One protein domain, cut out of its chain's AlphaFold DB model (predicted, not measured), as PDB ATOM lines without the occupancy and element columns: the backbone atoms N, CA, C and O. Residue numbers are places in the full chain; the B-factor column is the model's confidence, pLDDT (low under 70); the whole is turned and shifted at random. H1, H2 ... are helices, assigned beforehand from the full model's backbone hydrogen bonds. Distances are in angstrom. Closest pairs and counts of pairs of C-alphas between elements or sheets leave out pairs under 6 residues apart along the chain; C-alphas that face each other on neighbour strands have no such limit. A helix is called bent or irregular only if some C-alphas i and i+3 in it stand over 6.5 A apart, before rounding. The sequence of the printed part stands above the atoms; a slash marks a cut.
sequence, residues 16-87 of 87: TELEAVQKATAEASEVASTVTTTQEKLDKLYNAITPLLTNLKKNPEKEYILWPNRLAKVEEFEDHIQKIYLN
ATOM      1  N   THR A  16       1.897 -19.880 -13.757       77.19
ATOM      2  CA  THR A  16       1.130 -20.929 -13.079       77.19
ATOM      3  C   THR A  16       1.875 -22.266 -13.022       77.19
ATOM      4  O   THR A  16       1.819 -22.957 -12.005       77.19
ATOM      5  N   GLU A  17       2.635 -22.615 -14.061       77.44
ATOM      6  CA  GLU A  17       3.542 -23.761 -14.102       77.44
ATOM      7  C   GLU A  17       4.707 -23.564 -13.130       77.44
ATOM      8  O   GLU A  17       5.062 -24.489 -12.393       77.44
ATOM      9  N   LEU A  18       5.271 -22.352 -13.062       81.12
ATOM     10  CA  LEU A  18       6.334 -22.029 -12.109       81.12
ATOM     11  C   LEU A  18       5.841 -22.134 -10.658       81.12
ATOM     12  O   LEU A  18       6.517 -22.748  -9.829       81.12
ATOM     13  N   GLU A  19       4.662 -21.589 -10.348       83.88
ATOM     14  CA  GLU A  19       4.032 -21.714  -9.028       83.88
ATOM     15  C   GLU A  19       3.721 -23.176  -8.673       83.88
ATOM     16  O   GLU A  19       3.984 -23.615  -7.547       83.88
ATOM     17  N   ALA A  20       3.219 -23.965  -9.629       86.75
ATOM     18  CA  ALA A  20       2.938 -25.384  -9.428       86.75
ATOM     19  C   ALA A  20       4.211 -26.184  -9.108       86.75
ATOM     20  O   ALA A  20       4.214 -26.996  -8.178       86.75
ATOM     21  N   VAL A  21       5.312 -25.924  -9.822       88.12
ATOM     22  CA  VAL A  21       6.612 -26.565  -9.565       88.12
ATOM     23  C   VAL A  21       7.181 -26.148  -8.209       88.12
ATOM     24  O   VAL A  21       7.679 -26.999  -7.467       88.12
ATOM     25  N   GLN A  22       7.090 -24.866  -7.844       87.31
ATOM     26  CA  GLN A  22       7.542 -24.383  -6.536       87.31
ATOM     27  C   GLN A  22       6.765 -25.036  -5.392       87.31
ATOM     28  O   GLN A  22       7.375 -25.519  -4.436       87.31
ATOM     29  N   LYS A  23       5.434 -25.122  -5.511       91.38
ATOM     30  CA  LYS A  23       4.579 -25.783  -4.523       91.38
ATOM     31  C   LYS A  23       4.902 -27.272  -4.400       91.38
ATOM     32  O   LYS A  23       5.116 -27.749  -3.290       91.38
ATOM     33  N   ALA A  24       5.018 -27.981  -5.522       90.81
ATOM     34  CA  ALA A  24       5.384 -29.396  -5.522       90.81
ATOM     35  C   ALA A  24       6.765 -29.634  -4.887       90.81
ATOM     36  O   ALA A  24       6.956 -30.597  -4.147       90.81
ATOM     37  N   THR A  25       7.724 -28.734  -5.127       90.56
ATOM     38  CA  THR A  25       9.068 -28.808  -4.533       90.56
ATOM     39  C   THR A  25       9.031 -28.557  -3.023       90.56
ATOM     40  O   THR A  25       9.701 -29.263  -2.268       90.56
ATOM     41  N   ALA A  26       8.236 -27.586  -2.566       92.69
ATOM     42  CA  ALA A  26       8.054 -27.301  -1.144       92.69
ATOM     43  C   ALA A  26       7.394 -28.480  -0.409       92.69
ATOM     44  O   ALA A  26       7.917 -28.930   0.609       92.69
ATOM     45  N   GLU A  27       6.316 -29.037  -0.969       93.31
ATOM     46  CA  GLU A  27       5.641 -30.228  -0.439       93.31
ATOM     47  C   GLU A  27       6.590 -31.435  -0.402       93.31
ATOM     48  O   GLU A  27       6.683 -32.129   0.609       93.31
ATOM     49  N   ALA A  28       7.365 -31.660  -1.469       92.75
ATOM     50  CA  ALA A  28       8.358 -32.731  -1.507       92.75
ATOM     51  C   ALA A  28       9.435 -32.563  -0.422       92.75
ATOM     52  O   ALA A  28       9.828 -33.544   0.216       92.75
ATOM     53  N   SER A  29       9.894 -31.332  -0.176       91.94
ATOM     54  CA  SER A  29      10.856 -31.031   0.886       91.94
ATOM     55  C   SER A  29      10.268 -31.269   2.280       91.94
ATOM     56  O   SER A  29      10.945 -31.823   3.150       91.94
ATOM     57  N   GLU A  30       9.011 -30.886   2.508       93.50
ATOM     58  CA  GLU A  30       8.313 -31.118   3.774       93.50
ATOM     59  C   GLU A  30       8.132 -32.620   4.038       93.50
ATOM     60  O   GLU A  30       8.467 -33.116   5.121       93.50
ATOM     61  N   VAL A  31       7.707 -33.376   3.024       93.56
ATOM     62  CA  VAL A  31       7.585 -34.837   3.102       93.56
ATOM     63  C   VAL A  31       8.941 -35.475   3.395       93.56
ATOM     64  O   VAL A  31       9.038 -36.297   4.305       93.56
ATOM     65  N   ALA A  32      10.005 -35.070   2.696       92.38
ATOM     66  CA  ALA A  32      11.351 -35.590   2.936       92.38
ATOM     67  C   ALA A  32      11.824 -35.330   4.378       92.38
ATOM     68  O   ALA A  32      12.393 -36.219   5.019       92.38
ATOM     69  N   SER A  33      11.536 -34.143   4.921       92.75
ATOM     70  CA  SER A  33      11.859 -33.804   6.312       92.75
ATOM     71  C   SER A  33      11.074 -34.657   7.320       92.75
ATOM     72  O   SER A  33      11.648 -35.173   8.284       92.75
ATOM     73  N   THR A  34       9.789 -34.905   7.051       93.12
ATOM     74  CA  THR A  34       8.915 -35.735   7.894       93.12
ATOM     75  C   THR A  34       9.351 -37.198   7.877       93.12
ATOM     76  O   THR A  34       9.410 -37.844   8.925       93.12
ATOM     77  N   VAL A  35       9.712 -37.721   6.701       94.50
ATOM     78  CA  VAL A  35      10.238 -39.084   6.537       94.50
ATOM     79  C   VAL A  35      11.547 -39.245   7.306       94.50
ATOM     80  O   VAL A  35      11.685 -40.200   8.066       94.50
ATOM     81  N   THR A  36      12.469 -38.288   7.174       94.62
ATOM     82  CA  THR A  36      13.753 -38.303   7.895       94.62
ATOM     83  C   THR A  36      13.529 -38.307   9.408       94.62
ATOM     84  O   THR A  36      14.038 -39.179  10.109       94.62
ATOM     85  N   THR A  37      12.677 -37.409   9.905       94.31
ATOM     86  CA  THR A  37      12.336 -37.318  11.336       94.31
ATOM     87  C   THR A  37      11.687 -38.607  11.850       94.31
ATOM     88  O   THR A  37      12.001 -39.084  12.943       94.31
ATOM     89  N   THR A  38      10.804 -39.214  11.051       95.25
ATOM     90  CA  THR A  38      10.155 -40.489  11.390       95.25
ATOM     91  C   THR A  38      11.171 -41.625  11.454       95.25
ATOM     92  O   THR A  38      11.156 -42.402  12.409       95.25
ATOM     93  N   GLN A  39      12.081 -41.707  10.481       96.19
ATOM     94  CA  GLN A  39      13.128 -42.724  10.456       96.19
ATOM     95  C   GLN A  39      14.055 -42.595  11.668       96.19
ATOM     96  O   GLN A  39      14.285 -43.579  12.364       96.19
ATOM     97  N   GLU A  40      14.506 -41.382  11.998       96.56
ATOM     98  CA  GLU A  40      15.340 -41.147  13.182       96.56
ATOM     99  C   GLU A  40      14.654 -41.589  14.482       96.56
ATOM    100  O   GLU A  40      15.297 -42.126  15.389       96.56
ATOM    101  N   LYS A  41      13.340 -41.367  14.595       96.75
ATOM    102  CA  LYS A  41      12.551 -41.803  15.752       96.75
ATOM    103  C   LYS A  41      12.468 -43.326  15.838       96.75
ATOM    104  O   LYS A  41      12.655 -43.883  16.920       96.75
ATOM    105  N   LEU A  42      12.246 -44.002  14.709       97.44
ATOM    106  CA  LEU A  42      12.262 -45.464  14.632       97.44
ATOM    107  C   LEU A  42      13.635 -46.035  15.001       97.44
ATOM    108  O   LEU A  42      13.707 -46.972  15.797       97.44
ATOM    109  N   ASP A  43      14.716 -45.434  14.507       98.00
ATOM    110  CA  ASP A  43      16.082 -45.860  14.811       98.00
ATOM    111  C   ASP A  43      16.395 -45.709  16.304       98.00
ATOM    112  O   ASP A  43      16.962 -46.612  16.925       98.00
ATOM    113  N   LYS A  44      15.977 -44.598  16.927       97.62
ATOM    114  CA  LYS A  44      16.113 -44.390  18.379       97.62
ATOM    115  C   LYS A  44      15.361 -45.463  19.172       97.62
ATOM    116  O   LYS A  44      15.931 -46.032  20.102       97.62
ATOM    117  N   LEU A  45      14.122 -45.781  18.792       97.69
ATOM    118  CA  LEU A  45      13.334 -46.837  19.439       97.69
ATOM    119  C   LEU A  45      13.986 -48.216  19.277       97.69
ATOM    120  O   LEU A  45      14.131 -48.951  20.255       97.69
ATOM    121  N   TYR A  46      14.430 -48.554  18.065       97.50
ATOM    122  CA  TYR A  46      15.130 -49.806  17.785       97.50
ATOM    123  C   TYR A  46      16.387 -49.955  18.652       97.50
ATOM    124  O   TYR A  46      16.602 -50.998  19.283       97.50
ATOM    125  N   ASN A  47      17.188 -48.892  18.741       96.62
ATOM    126  CA  ASN A  47      18.414 -48.865  19.532       96.62
ATOM    127  C   ASN A  47      18.149 -48.914  21.045       96.62
ATOM    128  O   ASN A  47      18.964 -49.474  21.775       96.62
ATOM    129  N   ALA A  48      17.016 -48.395  21.523       95.50
ATOM    130  CA  ALA A  48      16.615 -48.493  22.927       95.50
ATOM    131  C   ALA A  48      16.135 -49.909  23.310       95.50
ATOM    132  O   ALA A  48      16.467 -50.415  24.383       95.50
ATOM    133  N   ILE A  49      15.384 -50.580  22.427       95.56
ATOM    134  CA  ILE A  49      14.777 -51.897  22.696       95.56
ATOM    135  C   ILE A  49      15.786 -53.046  22.522       95.56
ATOM    136  O   ILE A  49      15.771 -54.023  23.279       95.56
ATOM    137  N   THR A  50      16.686 -52.954  21.542       95.31
ATOM    138  CA  THR A  50      17.619 -54.045  21.196       95.31
ATOM    139  C   THR A  50      18.510 -54.505  22.368       95.31
ATOM    140  O   THR A  50      18.650 -55.722  22.565       95.31
ATOM    141  N   PRO A  51      19.083 -53.611  23.198       91.62
ATOM    142  CA  PRO A  51      19.849 -54.006  24.380       91.62
ATOM    143  C   PRO A  51      19.005 -54.734  25.430       91.62
ATOM    144  O   PRO A  51      19.476 -55.708  26.024       91.62
ATOM    145  N   LEU A  52      17.752 -54.314  25.641       90.69
ATOM    146  CA  LEU A  52      16.830 -54.986  26.560       90.69
ATOM    147  C   LEU A  52      16.578 -56.423  26.095       90.69
ATOM    148  O   LEU A  52      16.807 -57.366  26.854       90.69
ATOM    149  N   LEU A  53      16.214 -56.609  24.824       93.06
ATOM    150  CA  LEU A  53      15.997 -57.939  24.249       93.06
ATOM    151  C   LEU A  53      17.256 -58.810  24.307       93.06
ATOM    152  O   LEU A  53      17.174 -60.006  24.578       93.06
ATOM    153  N   THR A  54      18.433 -58.232  24.065       93.31
ATOM    154  CA  THR A  54      19.711 -58.951  24.173       93.31
ATOM    155  C   THR A  54      19.952 -59.464  25.591       93.31
ATOM    156  O   THR A  54      20.356 -60.613  25.760       93.31
ATOM    157  N   ASN A  55      19.648 -58.659  26.611       89.38
ATOM    158  CA  ASN A  55      19.758 -59.087  28.004       89.38
ATOM    159  C   ASN A  55      18.731 -60.167  28.368       89.38
ATOM    160  O   ASN A  55      19.082 -61.112  29.070       89.38
ATOM    161  N   LEU A  56      17.499 -60.067  27.863       89.38
ATOM    162  CA  LEU A  56      16.447 -61.064  28.104       89.38
ATOM    163  C   LEU A  56      16.739 -62.416  27.444       89.38
ATOM    164  O   LEU A  56      16.348 -63.451  27.964       89.38
ATOM    165  N   LYS A  57      17.454 -62.426  26.318       89.62
ATOM    166  CA  LYS A  57      17.887 -63.663  25.649       89.62
ATOM    167  C   LYS A  57      19.131 -64.293  26.283       89.62
ATOM    168  O   LYS A  57      19.575 -65.349  25.836       89.62
ATOM    169  N   LYS A  58      19.749 -63.639  27.271       88.94
ATOM    170  CA  LYS A  58      21.007 -64.100  27.860       88.94
ATOM    171  C   LYS A  58      20.756 -65.325  28.743       88.94
ATOM    172  O   LYS A  58      19.944 -65.259  29.658       88.94
ATOM    173  N   ASN A  59      21.545 -66.382  28.538       89.81
ATOM    174  CA  ASN A  59      21.447 -67.667  29.250       89.81
ATOM    175  C   ASN A  59      20.124 -68.416  28.964       89.81
ATOM    176  O   ASN A  59      19.349 -68.657  29.894       89.81
ATOM    177  N   PRO A  60      19.834 -68.758  27.694       91.19
ATOM    178  CA  PRO A  60      18.577 -69.404  27.296       91.19
ATOM    179  C   PRO A  60      18.357 -70.784  27.937       91.19
ATOM    180  O   PRO A  60      17.239 -71.286  27.947       91.19
ATOM    181  N   GLU A  61      19.409 -71.405  28.469       92.19
ATOM    182  CA  GLU A  61      19.349 -72.668  29.201       92.19
ATOM    183  C   GLU A  61      18.729 -72.546  30.600       92.19
ATOM    184  O   GLU A  61      18.416 -73.558  31.225       92.19
ATOM    185  N   LYS A  62      18.566 -71.323  31.120       90.94
ATOM    186  CA  LYS A  62      17.966 -71.079  32.433       90.94
ATOM    187  C   LYS A  62      16.482 -70.777  32.282       90.94
ATOM    188  O   LYS A  62      16.107 -69.838  31.591       90.94
ATOM    189  N   GLU A  63      15.650 -71.496  33.032       87.81
ATOM    190  CA  GLU A  63      14.203 -71.224  33.098       87.81
ATOM    191  C   GLU A  63      13.884 -69.843  33.699       87.81
ATOM    192  O   GLU A  63      12.840 -69.260  33.406       87.81
ATOM    193  N   TYR A  64      14.793 -69.294  34.516       86.88
ATOM    194  CA  TYR A  64      14.624 -68.007  35.186       86.88
ATOM    195  C   TYR A  64      15.875 -67.129  35.080       86.88
ATOM    196  O   TYR A  64      17.007 -67.589  35.245       86.88
ATOM    197  N   ILE A  65      15.658 -65.825  34.890       86.25
ATOM    198  CA  ILE A  65      16.708 -64.802  34.905       86.25
ATOM    199  C   ILE A  65      16.701 -64.107  36.269       86.25
ATOM    200  O   ILE A  65      15.710 -63.482  36.652       86.25
ATOM    201  N   LEU A  66      17.825 -64.167  36.992       87.00
ATOM    202  CA  LEU A  66      18.020 -63.344  38.185       87.00
ATOM    203  C   LEU A  66      18.209 -61.885  37.760       87.00
ATOM    204  O   LEU A  66      19.277 -61.497  37.283       87.00
ATOM    205  N   TRP A  67      17.167 -61.080  37.949       89.06
ATOM    206  CA  TRP A  67      17.156 -59.666  37.592       89.06
ATOM    207  C   TRP A  67      16.974 -58.800  38.851       89.06
ATOM    208  O   TRP A  67      15.842 -58.534  39.261       89.06
ATOM    209  N   PRO A  68      18.072 -58.374  39.508       91.00
ATOM    210  CA  PRO A  68      17.977 -57.542  40.703       91.00
ATOM    211  C   PRO A  68      17.355 -56.185  40.360       91.00
ATOM    212  O   PRO A  68      17.671 -55.603  39.317       91.00
ATOM    213  N   ASN A  69      16.488 -55.689  41.248       94.31
ATOM    214  CA  ASN A  69      15.717 -54.450  41.074       94.31
ATOM    215  C   ASN A  69      14.902 -54.420  39.769       94.31
ATOM    216  O   ASN A  69      14.815 -53.383  39.117       94.31
ATOM    217  N   ARG A  70      14.320 -55.566  39.376       93.06
ATOM    218  CA  ARG A  70      13.589 -55.730  38.110       93.06
ATOM    219  C   ARG A  70      12.607 -54.596  37.826       93.06
ATOM    220  O   ARG A  70      12.653 -54.055  36.735       93.06
ATOM    221  N   LEU A  71      11.726 -54.272  38.778       95.00
ATOM    222  CA  LEU A  71      10.669 -53.280  38.564       95.00
ATOM    223  C   LEU A  71      11.256 -51.908  38.214       95.00
ATOM    224  O   LEU A  71      11.010 -51.426  37.119       95.00
ATOM    225  N   ALA A  72      12.130 -51.375  39.072       96.31
ATOM    226  CA  ALA A  72      12.785 -50.087  38.845       96.31
ATOM    227  C   ALA A  72      13.533 -50.039  37.501       96.31
ATOM    228  O   ALA A  72      13.436 -49.069  36.763       96.31
ATOM    229  N   LYS A  73      14.231 -51.121  37.130       92.00
ATOM    230  CA  LYS A  73      14.920 -51.192  35.833       92.00
ATOM    231  C   LYS A  73      13.956 -51.199  34.648       92.00
ATOM    232  O   LYS A  73      14.269 -50.616  33.619       92.00
ATOM    233  N   VAL A  74      12.825 -51.897  34.758       93.50
ATOM    234  CA  VAL A  74      11.795 -51.904  33.710       93.50
ATOM    235  C   VAL A  74      11.184 -50.514  33.563       93.50
ATOM    236  O   VAL A  74      11.072 -50.047  32.436       93.50
ATOM    237  N   GLU A  75      10.879 -49.845  34.675       96.88
ATOM    238  CA  GLU A  75      10.360 -48.471  34.690       96.88
ATOM    239  C   GLU A  75      11.356 -47.486  34.049       96.88
ATOM    240  O   GLU A  75      10.971 -46.690  33.202       96.88
ATOM    241  N   GLU A  76      12.659 -47.597  34.335       94.75
ATOM    242  CA  GLU A  76      13.695 -46.778  33.678       94.75
ATOM    243  C   GLU A  76      13.739 -46.981  32.149       94.75
ATOM    244  O   GLU A  76      13.893 -46.017  31.390       94.75
ATOM    245  N   PHE A  77      13.613 -48.228  31.677       94.94
ATOM    246  CA  PHE A  77      13.546 -48.522  30.240       94.94
ATOM    247  C   PHE A  77      12.255 -47.995  29.612       94.94
ATOM    248  O   PHE A  77      12.298 -47.449  28.508       94.94
ATOM    249  N   GLU A  78      11.128 -48.147  30.303       95.44
ATOM    250  CA  GLU A  78       9.836 -47.620  29.874       95.44
ATOM    251  C   GLU A  78       9.893 -46.097  29.725       95.44
ATOM    252  O   GLU A  78       9.605 -45.589  28.642       95.44
ATOM    253  N   ASP A  79      10.371 -45.385  30.746       97.25
ATOM    254  CA  ASP A  79      10.552 -43.932  30.726       97.25
ATOM    255  C   ASP A  79      11.418 -43.481  29.547       97.25
ATOM    256  O   ASP A  79      11.139 -42.472  28.892       97.25
ATOM    257  N   HIS A  80      12.500 -44.210  29.264       95.81
ATOM    258  CA  HIS A  80      13.382 -43.890  28.148       95.81
ATOM    259  C   HIS A  80      12.682 -44.061  26.792       95.81
ATOM    260  O   HIS A  80      12.765 -43.174  25.941       95.81
ATOM    261  N   ILE A  81      11.954 -45.164  26.602       96.75
ATOM    262  CA  ILE A  81      11.195 -45.438  25.374       96.75
ATOM    263  C   ILE A  81      10.066 -44.416  25.197       96.75
ATOM    264  O   ILE A  81       9.897 -43.876  24.103       96.75
ATOM    265  N   GLN A  82       9.331 -44.095  26.265       96.94
ATOM    266  CA  GLN A  82       8.255 -43.106  26.233       96.94
ATOM    267  C   GLN A  82       8.775 -41.717  25.851       96.94
ATOM    268  O   GLN A  82       8.165 -41.053  25.018       96.94
ATOM    269  N   LYS A  83       9.936 -41.295  26.371       97.12
ATOM    270  CA  LYS A  83      10.575 -40.030  25.961       97.12
ATOM    271  C   LYS A  83      10.878 -39.998  24.465       97.12
ATOM    272  O   LYS A  83      10.679 -38.970  23.834       97.12
ATOM    273  N   ILE A  84      11.334 -41.107  23.880       96.44
ATOM    274  CA  ILE A  84      11.572 -41.182  22.430       96.44
ATOM    275  C   ILE A  84      10.247 -41.134  21.659       96.44
ATOM    276  O   ILE A  84      10.176 -40.511  20.608       96.44
ATOM    277  N   TYR A  85       9.198 -41.788  22.163       94.19
ATOM    278  CA  TYR A  85       7.895 -41.838  21.502       94.19
ATOM    279  C   TYR A  85       7.115 -40.516  21.569       94.19
ATOM    280  O   TYR A  85       6.374 -40.204  20.639       94.19
ATOM    281  N   LEU A  86       7.257 -39.745  22.645       94.62
ATOM    282  CA  LEU A  86       6.525 -38.490  22.842       94.62
ATOM    283  C   LEU A  86       7.237 -37.266  22.250       94.62
ATOM    284  O   LEU A  86       6.562 -36.286  21.944       94.62
ATOM    285  N   ASN A  87       8.560 -37.334  22.079       78.38
ATOM    286  CA  ASN A  87       9.353 -36.319  21.374       78.38
ATOM    287  C   ASN A  87       9.261 -36.480  19.853       78.38
ATOM    288  O   ASN A  87       9.407 -35.457  19.160       78.38
TER     289      ASN A  87
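AT A GLANCE: This is residues 16 to 87 of the 87 residues of an uncharacterized protein of Acidimicrobiia bacterium (UniProt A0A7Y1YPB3). A long helical hairpin of unequal arms: H1 makes almost the whole length of a thin rod, and the much shorter H2 folds back beside the later part of it. A loop, residues 57 to 69, makes the turn at one end, while residues 16 to 39 of H1 stick out free at the other. The printed part has 72 residues with two named helices, H1 then H2, and no named strand; the class is all helix. The whole is extended, with a radius of gyration of the C-alphas of 21.0 A, and spans 69 by 24 by 11 A.

HOW THE PARTS SIT: Start with H1, residues 16 to 56, and go on to H2, residues 70 to 86. The two form a helical hairpin, running opposite ways at a shallow tilt of 5 degrees. They touch, and H1 does so with residues 41 to 49 alone; look at Leu 45 and Ile 81, whose C-alphas are the closest of the two helices, 6.5 A apart. In H2 every O i to N i+4 pair is within hydrogen-bond range; in H1 35 of 37 are.

IN THESE COORDINATES: Find C-alpha 16 at (1.130, -20.929, -13.079); from there H1 runs 59.5 A to C-alpha 56 at (16.447, -61.064, 28.104). On the way H1 is only just irregular: C-alphas 48 and 51 are 6.6 A apart. H2 begins at Arg 70 and runs 24.1 A to C-alpha 86 at (6.525, -38.490, 22.842).

THE WHOLE: The two C-alphas farthest apart are those of Thr 16 and Lys 62, at 69.8 A. The link from H1 to H2 is long, 13 residues, and its residues 58 to 64 stand free. The printed part has no cut and ends at Asn 87, the chain's last residue. The mean pLDDT of the printed part is 92.2, and no printed residue is under 70.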